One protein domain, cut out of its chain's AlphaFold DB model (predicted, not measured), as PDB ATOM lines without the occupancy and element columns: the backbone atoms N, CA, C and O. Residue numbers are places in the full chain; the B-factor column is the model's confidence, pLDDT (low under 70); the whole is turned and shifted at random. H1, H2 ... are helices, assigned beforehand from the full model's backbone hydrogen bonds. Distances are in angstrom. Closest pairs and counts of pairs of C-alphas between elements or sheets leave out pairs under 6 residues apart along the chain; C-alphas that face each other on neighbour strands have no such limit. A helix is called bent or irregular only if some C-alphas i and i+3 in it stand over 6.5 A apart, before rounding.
ATOM      1  N   TYR A  38     -45.825  -0.865  61.611       73.69
ATOM      2  CA  TYR A  38     -44.922  -1.063  60.487       73.69
ATOM      3  C   TYR A  38     -45.426  -0.369  59.214       73.69
ATOM      4  O   TYR A  38     -44.653   0.334  58.564       73.69
ATOM      5  N   GLN A  39     -46.717  -0.506  58.891       70.38
ATOM      6  CA  GLN A  39     -47.374   0.172  57.770       70.38
ATOM      7  C   GLN A  39     -47.318   1.698  57.907       70.38
ATOM      8  O   GLN A  39     -46.959   2.380  56.951       70.38
ATOM      9  N   LEU A  40     -47.637   2.239  59.088       71.12
ATOM     10  CA  LEU A  40     -47.635   3.684  59.347       71.12
ATOM     11  C   LEU A  40     -46.241   4.296  59.177       71.12
ATOM     12  O   LEU A  40     -46.109   5.376  58.604       71.12
ATOM     13  N   ASN A  41     -45.200   3.583  59.607       70.56
ATOM     14  CA  ASN A  41     -43.811   4.014  59.434       70.56
ATOM     15  C   ASN A  41     -43.319   3.912  57.982       70.56
ATOM     16  O   ASN A  41     -42.291   4.494  57.643       70.56
ATOM     17  N   HIS A  42     -44.050   3.202  57.117       66.94
ATOM     18  CA  HIS A  42     -43.658   2.943  55.737       66.94
ATOM     19  C   HIS A  42     -44.834   3.107  54.759       66.94
ATOM     20  O   HIS A  42     -45.029   2.289  53.861       66.94
ATOM     21  N   ALA A  43     -45.613   4.186  54.901       59.41
ATOM     22  CA  ALA A  43     -46.828   4.441  54.111       59.41
ATOM     23  C   ALA A  43     -46.617   4.387  52.575       59.41
ATOM     24  O   ALA A  43     -47.538   4.064  51.818       59.41
ATOM     25  N   PHE A  44     -45.387   4.641  52.113       56.12
ATOM     26  CA  PHE A  44     -44.977   4.553  50.706       56.12
ATOM     27  C   PHE A  44     -44.894   3.118  50.155       56.12
ATOM     28  O   PHE A  44     -44.881   2.938  48.941       56.12
ATOM     29  N   LEU A  45     -44.889   2.088  51.010       64.69
ATOM     30  CA  LEU A  45     -44.850   0.683  50.584       64.69
ATOM     31  C   LEU A  45     -46.194   0.181  50.050       64.69
ATOM     32  O   LEU A  45     -46.238  -0.915  49.501       64.69
ATOM     33  N   SER A  46     -47.273   0.961  50.178       69.75
ATOM     34  CA  SER A  46     -48.624   0.543  49.783       69.75
ATOM     35  C   SER A  46     -48.692   0.029  48.340       69.75
ATOM     36  O   SER A  46     -49.222  -1.053  48.119       69.75
ATOM     37  N   GLY A  47     -48.074   0.723  47.376       81.44
ATOM     38  CA  GLY A  47     -48.065   0.296  45.971       81.44
ATOM     39  C   GLY A  47     -47.325  -1.027  45.727       81.44
ATOM     40  O   GLY A  47     -47.872  -1.928  45.098       81.44
ATOM     41  N   CYS A  48     -46.108  -1.170  46.266       86.12
ATOM     42  CA  CYS A  48     -45.330  -2.408  46.127       86.12
ATOM     43  C   CYS A  48     -46.000  -3.587  46.842       86.12
ATOM     44  O   CYS A  48     -46.035  -4.694  46.310       86.12
ATOM     45  N   VAL A  49     -46.550  -3.356  48.038       85.00
ATOM     46  CA  VAL A  49     -47.255  -4.388  48.803       85.00
ATOM     47  C   VAL A  49     -48.482  -4.852  48.026       85.00
ATOM     48  O   VAL A  49     -48.664  -6.054  47.866       85.00
ATOM     49  N   THR A  50     -49.276  -3.935  47.461       85.06
ATOM     50  CA  THR A  50     -50.408  -4.290  46.593       85.06
ATOM     51  C   THR A  50     -49.968  -5.100  45.373       85.06
ATOM     52  O   THR A  50     -50.589  -6.118  45.076       85.06
ATOM     53  N   GLU A  51     -48.891  -4.702  44.690       86.50
ATOM     54  CA  GLU A  51     -48.341  -5.459  43.556       86.50
ATOM     55  C   GLU A  51     -47.910  -6.868  43.986       86.50
ATOM     56  O   GLU A  51     -48.249  -7.849  43.327       86.50
ATOM     57  N   LYS A  52     -47.242  -7.002  45.138       87.62
ATOM     58  CA  LYS A  52     -46.816  -8.306  45.654       87.62
ATOM     59  C   LYS A  52     -47.950  -9.205  46.093       87.62
ATOM     60  O   LYS A  52     -47.883 -10.404  45.836       87.62
ATOM     61  N   LEU A  53     -48.996  -8.659  46.695       85.50
ATOM     62  CA  LEU A  53     -50.190  -9.440  46.997       85.50
ATOM     63  C   LEU A  53     -50.894  -9.897  45.714       85.50
ATOM     64  O   LEU A  53     -51.311 -11.050  45.632       85.50
ATOM     65  N   ALA A  54     -50.949  -9.047  44.684       84.62
ATOM     66  CA  ALA A  54     -51.505  -9.418  43.385       84.62
ATOM     67  C   ALA A  54     -50.691 -10.523  42.686       84.62
ATOM     68  O   ALA A  54     -51.289 -11.454  42.143       84.62
ATOM     69  N   ASP A  55     -49.353 -10.458  42.739       87.62
ATOM     70  CA  ASP A  55     -48.457 -11.515  42.249       87.62
ATOM     71  C   ASP A  55     -48.729 -12.843  42.970       87.62
ATOM     72  O   ASP A  55     -48.942 -13.868  42.323       87.62
ATOM     73  N   ILE A  56     -48.771 -12.828  44.309       83.56
ATOM     74  CA  ILE A  56     -48.998 -14.041  45.108       83.56
ATOM     75  C   ILE A  56     -50.380 -14.628  44.817       83.56
ATOM     76  O   ILE A  56     -50.502 -15.837  44.648       83.56
ATOM     77  N   ASN A  57     -51.411 -13.788  44.715       82.38
ATOM     78  CA  ASN A  57     -52.762 -14.232  44.388       82.38
ATOM     79  C   ASN A  57     -52.828 -14.897  43.008       82.38
ATOM     80  O   ASN A  57     -53.471 -15.932  42.866       82.38
ATOM     81  N   ARG A  58     -52.134 -14.347  42.002       82.38
ATOM     82  CA  ARG A  58     -52.054 -14.960  40.668       82.38
ATOM     83  C   ARG A  58     -51.358 -16.320  40.718       82.38
ATOM     84  O   ARG A  58     -51.903 -17.290  40.207       82.38
ATOM     85  N   ASP A  59     -50.220 -16.407  41.399       82.12
ATOM     86  CA  ASP A  59     -49.473 -17.657  41.557       82.12
ATOM     87  C   ASP A  59     -50.278 -18.741  42.289       82.12
ATOM     88  O   ASP A  59     -50.176 -19.923  41.956       82.12
ATOM     89  N   TYR A  60     -51.051 -18.347  43.305       76.88
ATOM     90  CA  TYR A  60     -51.903 -19.253  44.073       76.88
ATOM     91  C   TYR A  60     -53.090 -19.735  43.229       76.88
ATOM     92  O   TYR A  60     -53.373 -20.927  43.195       76.88
ATOM     93  N   CYS A  61     -53.712 -18.826  42.475       77.56
ATOM     94  CA  CYS A  61     -54.753 -19.118  41.487       77.56
ATOM     95  C   CYS A  61     -54.311 -20.134  40.430       77.56
ATOM     96  O   CYS A  61     -55.013 -21.111  40.176       77.56
ATOM     97  N   ASP A  62     -53.146 -19.904  39.819       78.69
ATOM     98  CA  ASP A  62     -52.638 -20.727  38.719       78.69
ATOM     99  C   ASP A  62     -52.302 -22.156  39.178       78.69
ATOM    100  O   ASP A  62     -52.331 -23.097  38.382       78.69
ATOM    101  N   LYS A  63     -51.990 -22.334  40.468       75.50
ATOM    102  CA  LYS A  63     -51.644 -23.629  41.074       75.50
ATOM    103  C   LYS A  63     -52.847 -24.327  41.702       75.50
ATOM    104  O   LYS A  63     -52.950 -25.549  41.615       75.50
ATOM    105  N   GLU A  64     -53.763 -23.574  42.304       69.00
ATOM    106  CA  GLU A  64     -54.951 -24.088  42.975       69.00
ATOM    107  C   GLU A  64     -56.217 -23.366  42.484       69.00
ATOM    108  O   GLU A  64     -56.707 -22.416  43.097       69.00
ATOM    109  N   ASN A  65     -56.804 -23.882  41.397       63.72
ATOM    110  CA  ASN A  65     -58.002 -23.335  40.731       63.72
ATOM    111  C   ASN A  65     -59.186 -22.997  41.665       63.72
ATOM    112  O   ASN A  65     -60.036 -22.184  41.309       63.72
ATOM    113  N   ASN A  66     -59.277 -23.626  42.841       65.19
ATOM    114  CA  ASN A  66     -60.388 -23.443  43.781       65.19
ATOM    115  C   ASN A  66     -60.240 -22.212  44.691       65.19
ATOM    116  O   ASN A  66     -61.199 -21.858  45.372       65.19
ATOM    117  N   PHE A  67     -59.069 -21.572  44.715       64.12
ATOM    118  CA  PHE A  67     -58.782 -20.439  45.603       64.12
ATOM    119  C   PHE A  67     -58.774 -19.094  44.880       64.12
ATOM    120  O   PHE A  67     -58.559 -18.055  45.504       64.12
ATOM    121  N   CYS A  68     -59.093 -19.081  43.584       64.31
ATOM    122  CA  CYS A  68     -59.296 -17.827  42.885       64.31
ATOM    123  C   CYS A  68     -60.453 -17.036  43.491       64.31
ATOM    124  O   CYS A  68     -61.569 -17.537  43.624       64.31
ATOM    125  N   ASN A  69     -60.171 -15.765  43.793       66.50
ATOM    126  CA  ASN A  69     -61.033 -14.801  44.489       66.50
ATOM    127  C   ASN A  69     -61.044 -14.892  46.023       66.50
ATOM    128  O   ASN A  69     -61.774 -14.124  46.649       66.50
ATOM    129  N   ILE A  70     -60.236 -15.759  46.640       67.81
ATOM    130  CA  ILE A  70     -59.937 -15.654  48.072       67.81
ATOM    131  C   ILE A  70     -58.641 -14.852  48.193       67.81
ATOM    132  O   ILE A  70     -57.616 -15.323  47.706       67.81
ATOM    133  N   PRO A  71     -58.653 -13.657  48.809       66.00
ATOM    134  CA  PRO A  71     -57.436 -12.880  48.984       66.00
ATOM    135  C   PRO A  71     -56.455 -13.696  49.842       66.00
ATOM    136  O   PRO A  71     -56.778 -13.980  51.002       66.00
ATOM    137  N   PRO A  72     -55.294 -14.123  49.314       66.31
ATOM    138  CA  PRO A  72     -54.366 -14.980  50.046       66.31
ATOM    139  C   PRO A  72     -53.893 -14.302  51.335       66.31
ATOM    140  O   PRO A  72     -53.709 -14.969  52.353       66.31
ATOM    141  N   GLU A  73     -53.805 -12.972  51.336       68.12
ATOM    142  CA  GLU A  73     -53.435 -12.167  52.493       68.12
ATOM    143  C   GLU A  73     -54.385 -12.315  53.685       68.12
ATOM    144  O   GLU A  73     -53.962 -12.122  54.826       68.12
ATOM    145  N   ALA A  74     -55.644 -12.708  53.456       69.19
ATOM    146  CA  ALA A  74     -56.598 -12.981  54.529       69.19
ATOM    147  C   ALA A  74     -56.197 -14.212  55.356       69.19
ATOM    148  O   ALA A  74     -56.620 -14.347  56.500       69.19
ATOM    149  N   THR A  75     -55.372 -15.096  54.792       71.19
ATOM    150  CA  THR A  75     -54.855 -16.300  55.458       71.19
ATOM    151  C   THR A  75     -53.427 -16.140  55.967       71.19
ATOM    152  O   THR A  75     -52.889 -17.060  56.585       71.19
ATOM    153  N   PHE A  76     -52.798 -14.986  55.724       78.81
ATOM    154  CA  PHE A  76     -51.401 -14.789  56.078       78.81
ATOM    155  C   PHE A  76     -51.219 -14.670  57.585       78.81
ATOM    156  O   PHE A  76     -51.842 -13.843  58.254       78.81
ATOM    157  N   ASN A  77     -50.277 -15.448  58.101       80.38
ATOM    158  CA  ASN A  77     -49.736 -15.239  59.431       80.38
ATOM    159  C   ASN A  77     -48.786 -14.028  59.456       80.38
ATOM    160  O   ASN A  77     -48.406 -13.457  58.427       80.38
ATOM    161  N   PHE A  78     -48.372 -13.642  60.660       78.12
ATOM    162  CA  PHE A  78     -47.535 -12.467  60.877       78.12
ATOM    163  C   PHE A  78     -46.203 -12.512  60.108       78.12
ATOM    164  O   PHE A  78     -45.799 -11.517  59.505       78.12
ATOM    165  N   LEU A  79     -45.537 -13.672  60.068       79.69
ATOM    166  CA  LEU A  79     -44.264 -13.827  59.356       79.69
ATOM    167  C   LEU A  79     -44.431 -13.650  57.844       79.69
ATOM    168  O   LEU A  79     -43.596 -13.007  57.211       79.69
ATOM    169  N   GLN A  80     -45.513 -14.170  57.264       83.44
ATOM    170  CA  GLN A  80     -45.814 -13.999  55.839       83.44
ATOM    171  C   GLN A  80     -46.045 -12.527  55.492       83.44
ATOM    172  O   GLN A  80     -45.500 -12.037  54.502       83.44
ATOM    173  N   TRP A  81     -46.760 -11.793  56.348       83.75
ATOM    174  CA  TRP A  81     -46.898 -10.347  56.200       83.75
ATOM    175  C   TRP A  81     -45.548  -9.630  56.248       83.75
ATOM    176  O   TRP A  81     -45.255  -8.829  55.361       83.75
ATOM    177  N   LEU A  82     -44.695  -9.943  57.229       83.62
ATOM    178  CA  LEU A  82     -43.361  -9.343  57.325       83.62
ATOM    179  C   LEU A  82     -42.512  -9.594  56.077       83.62
ATOM    180  O   LEU A  82     -41.829  -8.677  55.627       83.62
ATOM    181  N   VAL A  83     -42.571 -10.793  55.492       85.94
ATOM    182  CA  VAL A  83     -41.843 -11.116  54.255       85.94
ATOM    183  C   VAL A  83     -42.299 -10.226  53.095       85.94
ATOM    184  O   VAL A  83     -41.451  -9.686  52.382       85.94
ATOM    185  N   VAL A  84     -43.610 -10.015  52.925       85.31
ATOM    186  CA  VAL A  84     -44.143  -9.113  51.886       85.31
ATOM    187  C   VAL A  84     -43.643  -7.685  52.095       85.31
ATOM    188  O   VAL A  84     -43.155  -7.056  51.156       85.31
ATOM    189  N   TYR A  85     -43.706  -7.182  53.327       84.25
ATOM    190  CA  TYR A  85     -43.225  -5.839  53.643       84.25
ATOM    191  C   TYR A  85     -41.719  -5.677  53.407       84.25
ATOM    192  O   TYR A  85     -41.294  -4.701  52.788       84.25
ATOM    193  N   GLN A  86     -40.906  -6.639  53.844       83.75
ATOM    194  CA  GLN A  86     -39.453  -6.611  53.662       83.75
ATOM    195  C   GLN A  86     -39.052  -6.640  52.185       83.75
ATOM    196  O   GLN A  86     -38.141  -5.912  51.790       83.75
ATOM    197  N   ALA A  87     -39.759  -7.415  51.356       83.69
ATOM    198  CA  ALA A  87     -39.526  -7.453  49.913       83.69
ATOM    199  C   ALA A  87     -39.722  -6.080  49.243       83.69
ATOM    200  O   ALA A  87     -39.120  -5.813  48.204       83.69
ATOM    201  N   CYS A  88     -40.535  -5.210  49.843       82.56
ATOM    202  CA  CYS A  88     -40.785  -3.863  49.350       82.56
ATOM    203  C   CYS A  88     -39.823  -2.805  49.901       82.56
ATOM    204  O   CYS A  88     -39.626  -1.789  49.245       82.56
ATOM    205  N   ILE A  89     -39.202  -3.030  51.064       80.25
ATOM    206  CA  ILE A  89     -38.148  -2.143  51.594       80.25
ATOM    207  C   ILE A  89     -36.827  -2.328  50.844       80.25
ATOM    208  O   ILE A  89     -36.066  -1.380  50.694       80.25
ATOM    209  N   ALA A  90     -36.542  -3.543  50.379       63.41
ATOM    210  CA  ALA A  90     -35.297  -3.865  49.684       63.41
ATOM    211  C   ALA A  90     -35.245  -3.400  48.209       63.41
ATOM    212  O   ALA A  90     -34.297  -3.761  47.509       63.41
ATOM    213  N   LYS A  91     -36.255  -2.660  47.726       56.53
ATOM    214  CA  LYS A  91     -36.399  -2.216  46.329       56.53
ATOM    215  C   LYS A  91     -36.023  -0.752  46.125       56.53
ATOM    216  O   LYS A  91     -36.334   0.073  47.009       56.53
TER     217      LYS A  91
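Overview. This is residues 38 to 91 of the 91 residues of an uncharacterized protein of Psychromonas sp. Urea-02u-13 (UniProt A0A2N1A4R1). One long helix, H2, makes the length of this model, and the chain after it folds back over one side of it: the link and the short H3 come back over its second half, and H4 then slants in at a steep angle to end on its first half. H1, a single short turn, sits beside the first end of H2, set off to its side, and residues 74 to 80 stick out, of which 78 to 80 belong to H4. The printed part has 54 residues with four named helices, H1, H2, H3 and H4 in chain order, and no named strand; its class is all helix. It is only just compact, close to loose, with a radius of gyration of the C-alphas of 11.8 A, and its elongated outline spans 36 by 19 by 15 A.

Along the chain. Find C-alpha 43 at (-46.828, 4.441, 54.111); from there H2, residues 43 to 63, runs 31.3 A to C-alpha 63 at (-51.644, -23.629, 41.074). It is irregular: C-alphas 44 and 47 are 7.1 A apart. Before it comes H1, residues 38 to 41, 5.3 A long. After it look for H3, residues 72 to 75, 5.6 A long, and for H4, residues 78 to 89, which runs 16.8 A to C-alpha 89 at (-38.148, -2.143, 51.594).

Arrangement. Start at H2, which touches H4 with residues 45 to 53 alone, while H4 touches it with residues 84 to 89 alone. Their closest C-alphas, those of Cys 48 and Cys 88, are 5.8 A apart. The two helices stand at a steep tilt of 62 degrees and run opposite ways. Farther along, H2 touches H3 with residues 53 to 60 alone; the closest C-alphas are those of Asn 57 and Pro 72, 5.9 A apart. H3 and H4 are close but not clearly touching, with the closest C-alphas, those of Glu 73 and Trp 81, 7.7 A apart. H1 and H2 are also close but not clearly touching, the C-alphas of Gln 39 and Leu 45 being the closest at 7.6 A. H1 is apart from H3, and only just apart from H4, at 8.4 A. In the backbone of H4 every O i to N i+4 pair is within hydrogen-bond range, in H2 15 of 17 are, and H1 and H3 are too short for such a pair, each having one O i to N i+3 pair, within range.

Size, cuts and confidence. The two C-alphas farthest apart are those of Asn 41 and Asn 65, at 36.0 A. The printed part has no cut and ends at Lys 91, the chain's last residue. The links H1 to H2 and H3 to H4 are tight, and H2 to H3, with 8 residues, is short. The mean pLDDT of the printed part is 75.7; look for values under 70 at residues 42 to 46, 64 to 74 and 90 to 91.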